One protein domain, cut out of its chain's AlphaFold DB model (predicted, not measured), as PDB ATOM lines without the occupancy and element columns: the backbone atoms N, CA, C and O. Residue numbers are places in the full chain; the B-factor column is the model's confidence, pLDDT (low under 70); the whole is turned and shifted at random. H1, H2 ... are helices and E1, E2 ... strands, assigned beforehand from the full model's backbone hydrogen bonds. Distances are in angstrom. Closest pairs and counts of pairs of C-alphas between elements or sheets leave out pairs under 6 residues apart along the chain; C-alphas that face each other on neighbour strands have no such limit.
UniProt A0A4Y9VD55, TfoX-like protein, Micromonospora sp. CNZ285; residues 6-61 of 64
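This is residues 6 to 61 of the 64 residues of the protein "TfoX-like protein" of Micromonospora sp. CNZ285 (UniProt A0A4Y9VD55). A small, strongly twisted sheet of three strands, E1, E2 and E3, has the helix H1 over one face and the other face bare; from the end of E3 a second helix, H2, sticks out as a long arm, with residues 48 to 61 standing free of the body. The printed part has 56 residues, with two named helices and three named strands in the order H1 E1 E2 E3 H2, and its class is mixed, helices and strands. The sheet's order is E1 - E2 - E3, antiparallel throughout. The whole is only just extended, close to loose, with a radius of gyration of the C-alphas of 15.5 A, and it spans 53 by 20 by 12 A, its length made by the arm.

Begin at the inner strand E2, residues 29 to 34. On one side of it find the edge strand E1, residues 21 to 26, antiparallel at 149 degrees; N 24 and O 31 are within hydrogen-bond range at 2.8 A. On the other side find the edge strand E3, residues 37 to 43, antiparallel to E2 at 157 degrees, with N 32 and O 40 at 2.8 A and N 39 and O 32 at 2.9 A. E1 and E2 form a hairpin, and so do E2 and E3; the three make a meander, each strand the antiparallel neighbour of the one before. Now look at H1, residues 6 to 15, which is on the sheet at a height over the sheet of 9.9 A and makes two layers with it, a helix on one face of a sheet. H1 lies over E2 and only just over E3, where 3 of its 10 C-alphas fall; it runs along the strands, at 5 degrees to E2 on the local plane. The closest C-alphas of H1 and E3 are those of Ala 8 and Val 42, 6.2 A apart. H2, residues 45 to 58, is not on the sheet, and it is apart from H1, E1 and E2. In H1 and H2 every O i to N i+4 pair is within hydrogen-bond range.

Find C-alpha 21 at (6.686, 24.771, 37.605); from there E1 runs 15.3 A to Met 26. E2 runs 16.2 A from Gly 29 to Leu 34, and E3 17.3 A from Asn 37 to Arg 43. Go back to C-alpha 6 at (10.873, 17.966, 53.682), where H1 begins its 14.2 A to Leu 15. H2 runs 20.0 A from Pro 45 to C-alpha 58 at (35.903, -1.728, 51.523).

The C-alphas of Pro 19 and Leu 61 are the two farthest apart, at 52.8 A. Without the stretch that stands free, the body of 42 residues spans 32 by 20 by 11 A. The printed part has no cut, and the four links between its elements are tight. The mean pLDDT of the printed part is 88.6, and no printed residue is under 70.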
ATOM      1  N   ASP A   6      10.707  16.706  52.955       88.56
ATOM      2  CA  ASP A   6      10.873  17.966  53.682       88.56
ATOM      3  C   ASP A   6      11.706  18.945  52.852       88.56
ATOM      4  O   ASP A   6      11.347  20.116  52.683       88.56
ATOM      5  N   LEU A   7      12.795  18.463  52.248       87.31
ATOM      6  CA  LEU A   7      13.581  19.246  51.303       87.31
ATOM      7  C   LEU A   7      12.750  19.645  50.078       87.31
ATOM      8  O   LEU A   7      12.841  20.798  49.648       87.31
ATOM      9  N   ALA A   8      11.926  18.740  49.542       89.00
ATOM     10  CA  ALA A   8      11.021  19.035  48.435       89.00
ATOM     11  C   ALA A   8      10.005  20.121  48.804       89.00
ATOM     12  O   ALA A   8       9.837  21.073  48.042       89.00
ATOM     13  N   ASN A   9       9.404  20.052  49.991       90.69
ATOM     14  CA  ASN A   9       8.458  21.050  50.488       90.69
ATOM     15  C   ASN A   9       9.098  22.432  50.634       90.69
ATOM     16  O   ASN A   9       8.553  23.407  50.125       90.69
ATOM     17  N   ARG A  10      10.308  22.530  51.197       91.00
ATOM     18  CA  ARG A  10      11.032  23.817  51.257       91.00
ATOM     19  C   ARG A  10      11.353  24.377  49.871       91.00
ATOM     20  O   ARG A  10      11.394  25.591  49.685       91.00
ATOM     21  N   VAL A  11      11.640  23.507  48.900       89.62
ATOM     22  CA  VAL A  11      11.866  23.927  47.510       89.62
ATOM     23  C   VAL A  11      10.562  24.424  46.886       89.62
ATOM     24  O   VAL A  11      10.584  25.479  46.257       89.62
ATOM     25  N   ARG A  12       9.430  23.743  47.113       89.56
ATOM     26  CA  ARG A  12       8.094  24.194  46.680       89.56
ATOM     27  C   ARG A  12       7.748  25.565  47.260       89.56
ATOM     28  O   ARG A  12       7.344  26.452  46.518       89.56
ATOM     29  N   GLU A  13       7.972  25.767  48.556       90.88
ATOM     30  CA  GLU A  13       7.738  27.057  49.219       90.88
ATOM     31  C   GLU A  13       8.576  28.186  48.609       90.88
ATOM     32  O   GLU A  13       8.068  29.283  48.387       90.88
ATOM     33  N   ARG A  14       9.851  27.919  48.290       89.69
ATOM     34  CA  ARG A  14      10.758  28.915  47.694       89.69
ATOM     35  C   ARG A  14      10.475  29.216  46.230       89.69
ATOM     36  O   ARG A  14      10.627  30.360  45.820       89.69
ATOM     37  N   LEU A  15      10.108  28.204  45.446       85.75
ATOM     38  CA  LEU A  15       9.687  28.393  44.054       85.75
ATOM     39  C   LEU A  15       8.331  29.108  43.973       85.75
ATOM     40  O   LEU A  15       8.001  29.692  42.944       85.75
ATOM     41  N   GLY A  16       7.562  29.101  45.065       77.56
ATOM     42  CA  GLY A  16       6.264  29.749  45.142       77.56
ATOM     43  C   GLY A  16       5.263  29.152  44.151       77.56
ATOM     44  O   GLY A  16       5.395  28.021  43.688       77.56
ATOM     45  N   ARG A  17       4.238  29.935  43.799       75.62
ATOM     46  CA  ARG A  17       3.242  29.577  42.772       75.62
ATOM     47  C   ARG A  17       3.693  29.958  41.357       75.62
ATOM     48  O   ARG A  17       2.845  30.296  40.535       75.62
ATOM     49  N   GLU A  18       5.000  29.961  41.082       81.06
ATOM     50  CA  GLU A  18       5.516  30.372  39.773       81.06
ATOM     51  C   GLU A  18       4.826  29.562  38.655       81.06
ATOM     52  O   GLU A  18       4.913  28.325  38.632       81.06
ATOM     53  N   PRO A  19       4.106  30.225  37.730       81.25
ATOM     54  CA  PRO A  19       3.400  29.535  36.668       81.25
ATOM     55  C   PRO A  19       4.379  28.774  35.773       81.25
ATOM     56  O   PRO A  19       5.328  29.331  35.216       81.25
ATOM     57  N   GLY A  20       4.112  27.482  35.589       86.69
ATOM     58  CA  GLY A  20       4.931  26.613  34.748       86.69
ATOM     59  C   GLY A  20       6.004  25.826  35.494       86.69
ATOM     60  O   GLY A  20       6.832  25.207  34.823       86.69
ATOM     61  N   ILE A  21       5.990  25.806  36.833       91.38
ATOM     62  CA  ILE A  21       6.686  24.771  37.605       91.38
ATOM     63  C   ILE A  21       5.948  23.433  37.465       91.38
ATOM     64  O   ILE A  21       4.737  23.351  37.656       91.38
ATOM     65  N   THR A  22       6.685  22.374  37.135       91.69
ATOM     66  CA  THR A  22       6.196  20.987  37.104       91.69
ATOM     67  C   THR A  22       7.204  20.049  37.767       91.69
ATOM     68  O   THR A  22       8.403  20.321  37.758       91.69
ATOM     69  N   GLU A  23       6.732  18.943  38.341       91.75
ATOM     70  CA  GLU A  23       7.573  17.976  39.058       91.75
ATOM     71  C   GLU A  23       7.762  16.694  38.233       91.75
ATOM     72  O   GLU A  23       6.801  16.144  37.690       91.75
ATOM     73  N   ARG A  24       8.997  16.184  38.132       91.38
ATOM     74  CA  ARG A  24       9.311  14.916  37.443       91.38
ATOM     75  C   ARG A  24      10.268  14.059  38.263       91.38
ATOM     76  O   ARG A  24      11.289  14.543  38.739       91.38
ATOM     77  N   ARG A  25       9.993  12.756  38.372       88.69
ATOM     78  CA  ARG A  25      10.928  11.790  38.975       88.69
ATOM     79  C   ARG A  25      12.022  11.422  37.978       88.69
ATOM     80  O   ARG A  25      11.740  10.795  36.961       88.69
ATOM     81  N   MET A  26      13.256  11.831  38.260       88.50
ATOM     82  CA  MET A  26      14.426  11.586  37.409       88.50
ATOM     83  C   MET A  26      15.727  11.813  38.191       88.50
ATOM     84  O   MET A  26      15.720  12.447  39.242       88.50
ATOM     85  N   PHE A  27      16.845  11.257  37.705       82.38
ATOM     86  CA  PHE A  27      18.175  11.371  38.336       82.38
ATOM     87  C   PHE A  27      18.244  10.880  39.796       82.38
ATOM     88  O   PHE A  27      19.000  11.416  40.602       82.38
ATOM     89  N   GLY A  28      17.434   9.876  40.151       81.75
ATOM     90  CA  GLY A  28      17.353   9.380  41.531       81.75
ATOM     91  C   GLY A  28      16.733  10.388  42.507       81.75
ATOM     92  O   GLY A  28      17.045  10.363  43.693       81.75
ATOM     93  N   GLY A  29      15.891  11.304  42.017       88.44
ATOM     94  CA  GLY A  29      15.257  12.341  42.824       88.44
ATOM     95  C   GLY A  29      13.994  12.936  42.198       88.44
ATOM     96  O   GLY A  29      13.452  12.416  41.217       88.44
ATOM     97  N   LEU A  30      13.531  14.041  42.783       91.19
ATOM     98  CA  LEU A  30      12.432  14.868  42.290       91.19
ATOM     99  C   LEU A  30      12.993  16.130  41.628       91.19
ATOM    100  O   LEU A  30      13.567  16.994  42.288       91.19
ATOM    101  N   ALA A  31      12.838  16.234  40.314       91.88
ATOM    102  CA  ALA A  31      13.241  17.393  39.537       91.88
ATOM    103  C   ALA A  31      12.088  18.392  39.396       91.88
ATOM    104  O   ALA A  31      10.984  18.026  38.997       91.88
ATOM    105  N   MET A  32      12.384  19.658  39.668       91.12
ATOM    106  CA  MET A  32      11.516  20.806  39.446       91.12
ATOM    107  C   MET A  32      11.851  21.418  38.084       91.12
ATOM    108  O   MET A  32      12.998  21.800  37.823       91.12
ATOM    109  N   MET A  33      10.853  21.513  37.216       93.38
ATOM    110  CA  MET A  33      10.978  21.985  35.841       93.38
ATOM    111  C   MET A  33      10.234  23.308  35.689       93.38
ATOM    112  O   MET A  33       9.019  23.329  35.855       93.38
ATOM    113  N   LEU A  34      10.924  24.387  35.325       91.81
ATOM    114  CA  LEU A  34      10.329  25.680  35.001       91.81
ATOM    115  C   LEU A  34      10.186  25.815  33.484       91.81
ATOM    116  O   LEU A  34      11.185  25.902  32.768       91.81
ATOM    117  N   ARG A  35       8.944  25.839  32.989       91.81
ATOM    118  CA  ARG A  35       8.620  26.012  31.557       91.81
ATOM    119  C   ARG A  35       9.402  25.050  30.649       91.81
ATOM    120  O   ARG A  35       9.899  25.434  29.596       91.81
ATOM    121  N   GLY A  36       9.541  23.798  31.086       90.50
ATOM    122  CA  GLY A  36      10.259  22.746  30.358       90.50
ATOM    123  C   GLY A  36      11.767  22.670  30.623       90.50
ATOM    124  O   GLY A  36      12.377  21.670  30.252       90.50
ATOM    125  N   ASN A  37      12.357  23.641  31.326       91.44
ATOM    126  CA  ASN A  37      13.774  23.637  31.698       91.44
ATOM    127  C   ASN A  37      13.973  23.166  33.139       91.44
ATOM    128  O   ASN A  37      13.184  23.494  34.021       91.44
ATOM    129  N   MET A  38      15.037  22.411  33.401       91.19
ATOM    130  CA  MET A  38      15.331  21.932  34.753       91.19
ATOM    131  C   MET A  38      15.881  23.069  35.618       91.19
ATOM    132  O   MET A  38      16.901  23.661  35.275       91.19
ATOM    133  N   ALA A  39      15.222  23.348  36.744       90.38
ATOM    134  CA  ALA A  39      15.641  24.387  37.683       90.38
ATOM    135  C   ALA A  39      16.380  23.801  38.895       90.38
ATOM    136  O   ALA A  39      17.436  24.293  39.282       90.38
ATOM    137  N   VAL A  40      15.826  22.745  39.502       89.88
ATOM    138  CA  VAL A  40      16.344  22.131  40.737       89.88
ATOM    139  C   VAL A  40      16.081  20.626  40.719       89.88
ATOM    140  O   VAL A  40      15.058  20.189  40.202       89.88
ATOM    141  N   VAL A  41      16.966  19.829  41.327       89.31
ATOM    142  CA  VAL A  41      16.713  18.410  41.631       89.31
ATOM    143  C   VAL A  41      16.900  18.159  43.123       89.31
ATOM    144  O   VAL A  41      17.975  18.393  43.672       89.31
ATOM    145  N   VAL A  42      15.858  17.643  43.768       89.00
ATOM    146  CA  VAL A  42      15.886  17.138  45.142       89.00
ATOM    147  C   VAL A  42      16.282  15.667  45.085       89.00
ATOM    148  O   VAL A  42      15.500  14.826  44.647       89.00
ATOM    149  N   ARG A  43      17.529  15.355  45.451       83.50
ATOM    150  CA  ARG A  43      18.065  13.988  45.383       83.50
ATOM    151  C   ARG A  43      17.674  13.163  46.600       83.50
ATOM    152  O   ARG A  43      17.584  13.691  47.703       83.50
ATOM    153  N   ASP A  44      17.526  11.863  46.382       78.06
ATOM    154  CA  ASP A  44      17.506  10.876  47.455       78.06
ATOM    155  C   ASP A  44      18.931  10.727  48.045       78.06
ATOM    156  O   ASP A  44      19.861  10.353  47.317       78.06
ATOM    157  N   PRO A  45      19.153  11.056  49.333       75.88
ATOM    158  CA  PRO A  45      20.463  10.912  49.963       75.88
ATOM    159  C   PRO A  45      20.848   9.450  50.226       75.88
ATOM    160  O   PRO A  45      22.023   9.183  50.496       75.88
ATOM    161  N   ASP A  46      19.913   8.497  50.158       79.19
ATOM    162  CA  ASP A  46      20.170   7.106  50.527       79.19
ATOM    163  C   ASP A  46      21.180   6.435  49.602       79.19
ATOM    164  O   ASP A  46      22.011   5.663  50.081       79.19
ATOM    165  N   LEU A  47      21.188   6.762  48.305       75.81
ATOM    166  CA  LEU A  47      22.176   6.206  47.379       75.81
ATOM    167  C   LEU A  47      23.596   6.642  47.759       75.81
ATOM    168  O   LEU A  47      24.491   5.803  47.867       75.81
ATOM    169  N   THR A  48      23.805   7.938  48.007       79.31
ATOM    170  CA  THR A  48      25.111   8.456  48.441       79.31
ATOM    171  C   THR A  48      25.518   7.844  49.780       79.31
ATOM    172  O   THR A  48      26.647   7.383  49.917       79.31
ATOM    173  N   ARG A  49      24.586   7.723  50.735       85.00
ATOM    174  CA  ARG A  49      24.841   7.070  52.029       85.00
ATOM    175  C   ARG A  49      25.237   5.601  51.885       85.00
ATOM    176  O   ARG A  49      26.128   5.137  52.598       85.00
ATOM    177  N   TRP A  50      24.587   4.861  50.990       86.81
ATOM    178  CA  TRP A  50      24.924   3.465  50.710       86.81
ATOM    179  C   TRP A  50      26.306   3.324  50.080       86.81
ATOM    180  O   TRP A  50      27.080   2.468  50.514       86.81
ATOM    181  N   VAL A  51      26.640   4.184  49.114       89.12
ATOM    182  CA  VAL A  51      27.975   4.227  48.503       89.12
ATOM    183  C   VAL A  51      29.033   4.541  49.557       89.12
ATOM    184  O   VAL A  51      29.992   3.786  49.688       89.12
ATOM    185  N   ASP A  52      28.837   5.580  50.368       93.25
ATOM    186  CA  ASP A  52      29.783   5.964  51.422       93.25
ATOM    187  C   ASP A  52      30.000   4.835  52.433       93.25
ATOM    188  O   ASP A  52      31.132   4.561  52.843       93.25
ATOM    189  N   ARG A  53      28.924   4.137  52.815       94.81
ATOM    190  CA  ARG A  53      29.002   2.964  53.690       94.81
ATOM    191  C   ARG A  53      29.802   1.836  53.043       94.81
ATOM    192  O   ARG A  53      30.681   1.279  53.699       94.81
ATOM    193  N   GLY A  54      29.525   1.521  51.779       95.44
ATOM    194  CA  GLY A  54      30.241   0.492  51.026       95.44
ATOM    195  C   GLY A  54      31.726   0.814  50.872       95.44
ATOM    196  O   GLY A  54      32.571  -0.030  51.159       95.44
ATOM    197  N   VAL A  55      32.060   2.057  50.514       96.81
ATOM    198  CA  VAL A  55      33.444   2.543  50.410       96.81
ATOM    199  C   VAL A  55      34.154   2.460  51.759       96.81
ATOM    200  O   VAL A  55      35.294   2.001  51.830       96.81
ATOM    201  N   ARG A  56      33.495   2.878  52.845       96.56
ATOM    202  CA  ARG A  56      34.071   2.798  54.192       96.56
ATOM    203  C   ARG A  56      34.347   1.351  54.594       96.56
ATOM    204  O   ARG A  56      35.418   1.087  55.121       96.56
ATOM    205  N   PHE A  57      33.426   0.431  54.312       95.31
ATOM    206  CA  PHE A  57      33.635  -0.997  54.547       95.31
ATOM    207  C   PHE A  57      34.799  -1.543  53.713       95.31
ATOM    208  O   PHE A  57      35.711  -2.145  54.271       95.31
ATOM    209  N   ALA A  58      34.834  -1.268  52.407       95.25
ATOM    210  CA  ALA A  58      35.903  -1.728  51.523       95.25
ATOM    211  C   ALA A  58      37.299  -1.288  51.998       95.25
ATOM    212  O   ALA A  58      38.246  -2.062  51.917       95.25
ATOM    213  N   ARG A  59      37.424  -0.081  52.569       95.06
ATOM    214  CA  ARG A  59      38.676   0.425  53.164       95.06
ATOM    215  C   ARG A  59      39.138  -0.327  54.415       95.06
ATOM    216  O   ARG A  59      40.288  -0.172  54.802       95.06
ATOM    217  N   THR A  60      38.257  -1.087  55.066       96.06
ATOM    218  CA  THR A  60      38.618  -1.930  56.222       96.06
ATOM    219  C   THR A  60      39.106  -3.315  55.817       96.06
ATOM    220  O   THR A  60      39.630  -4.042  56.659       96.06
ATOM    221  N   LEU A  61      38.939  -3.694  54.547       95.62
ATOM    222  CA  LEU A  61      39.393  -4.987  54.061       95.62
ATOM    223  C   LEU A  61      40.927  -4.997  53.947       95.62
ATOM    224  O   LEU A  61      41.509  -3.988  53.537       95.62
TER     225      LEU A  61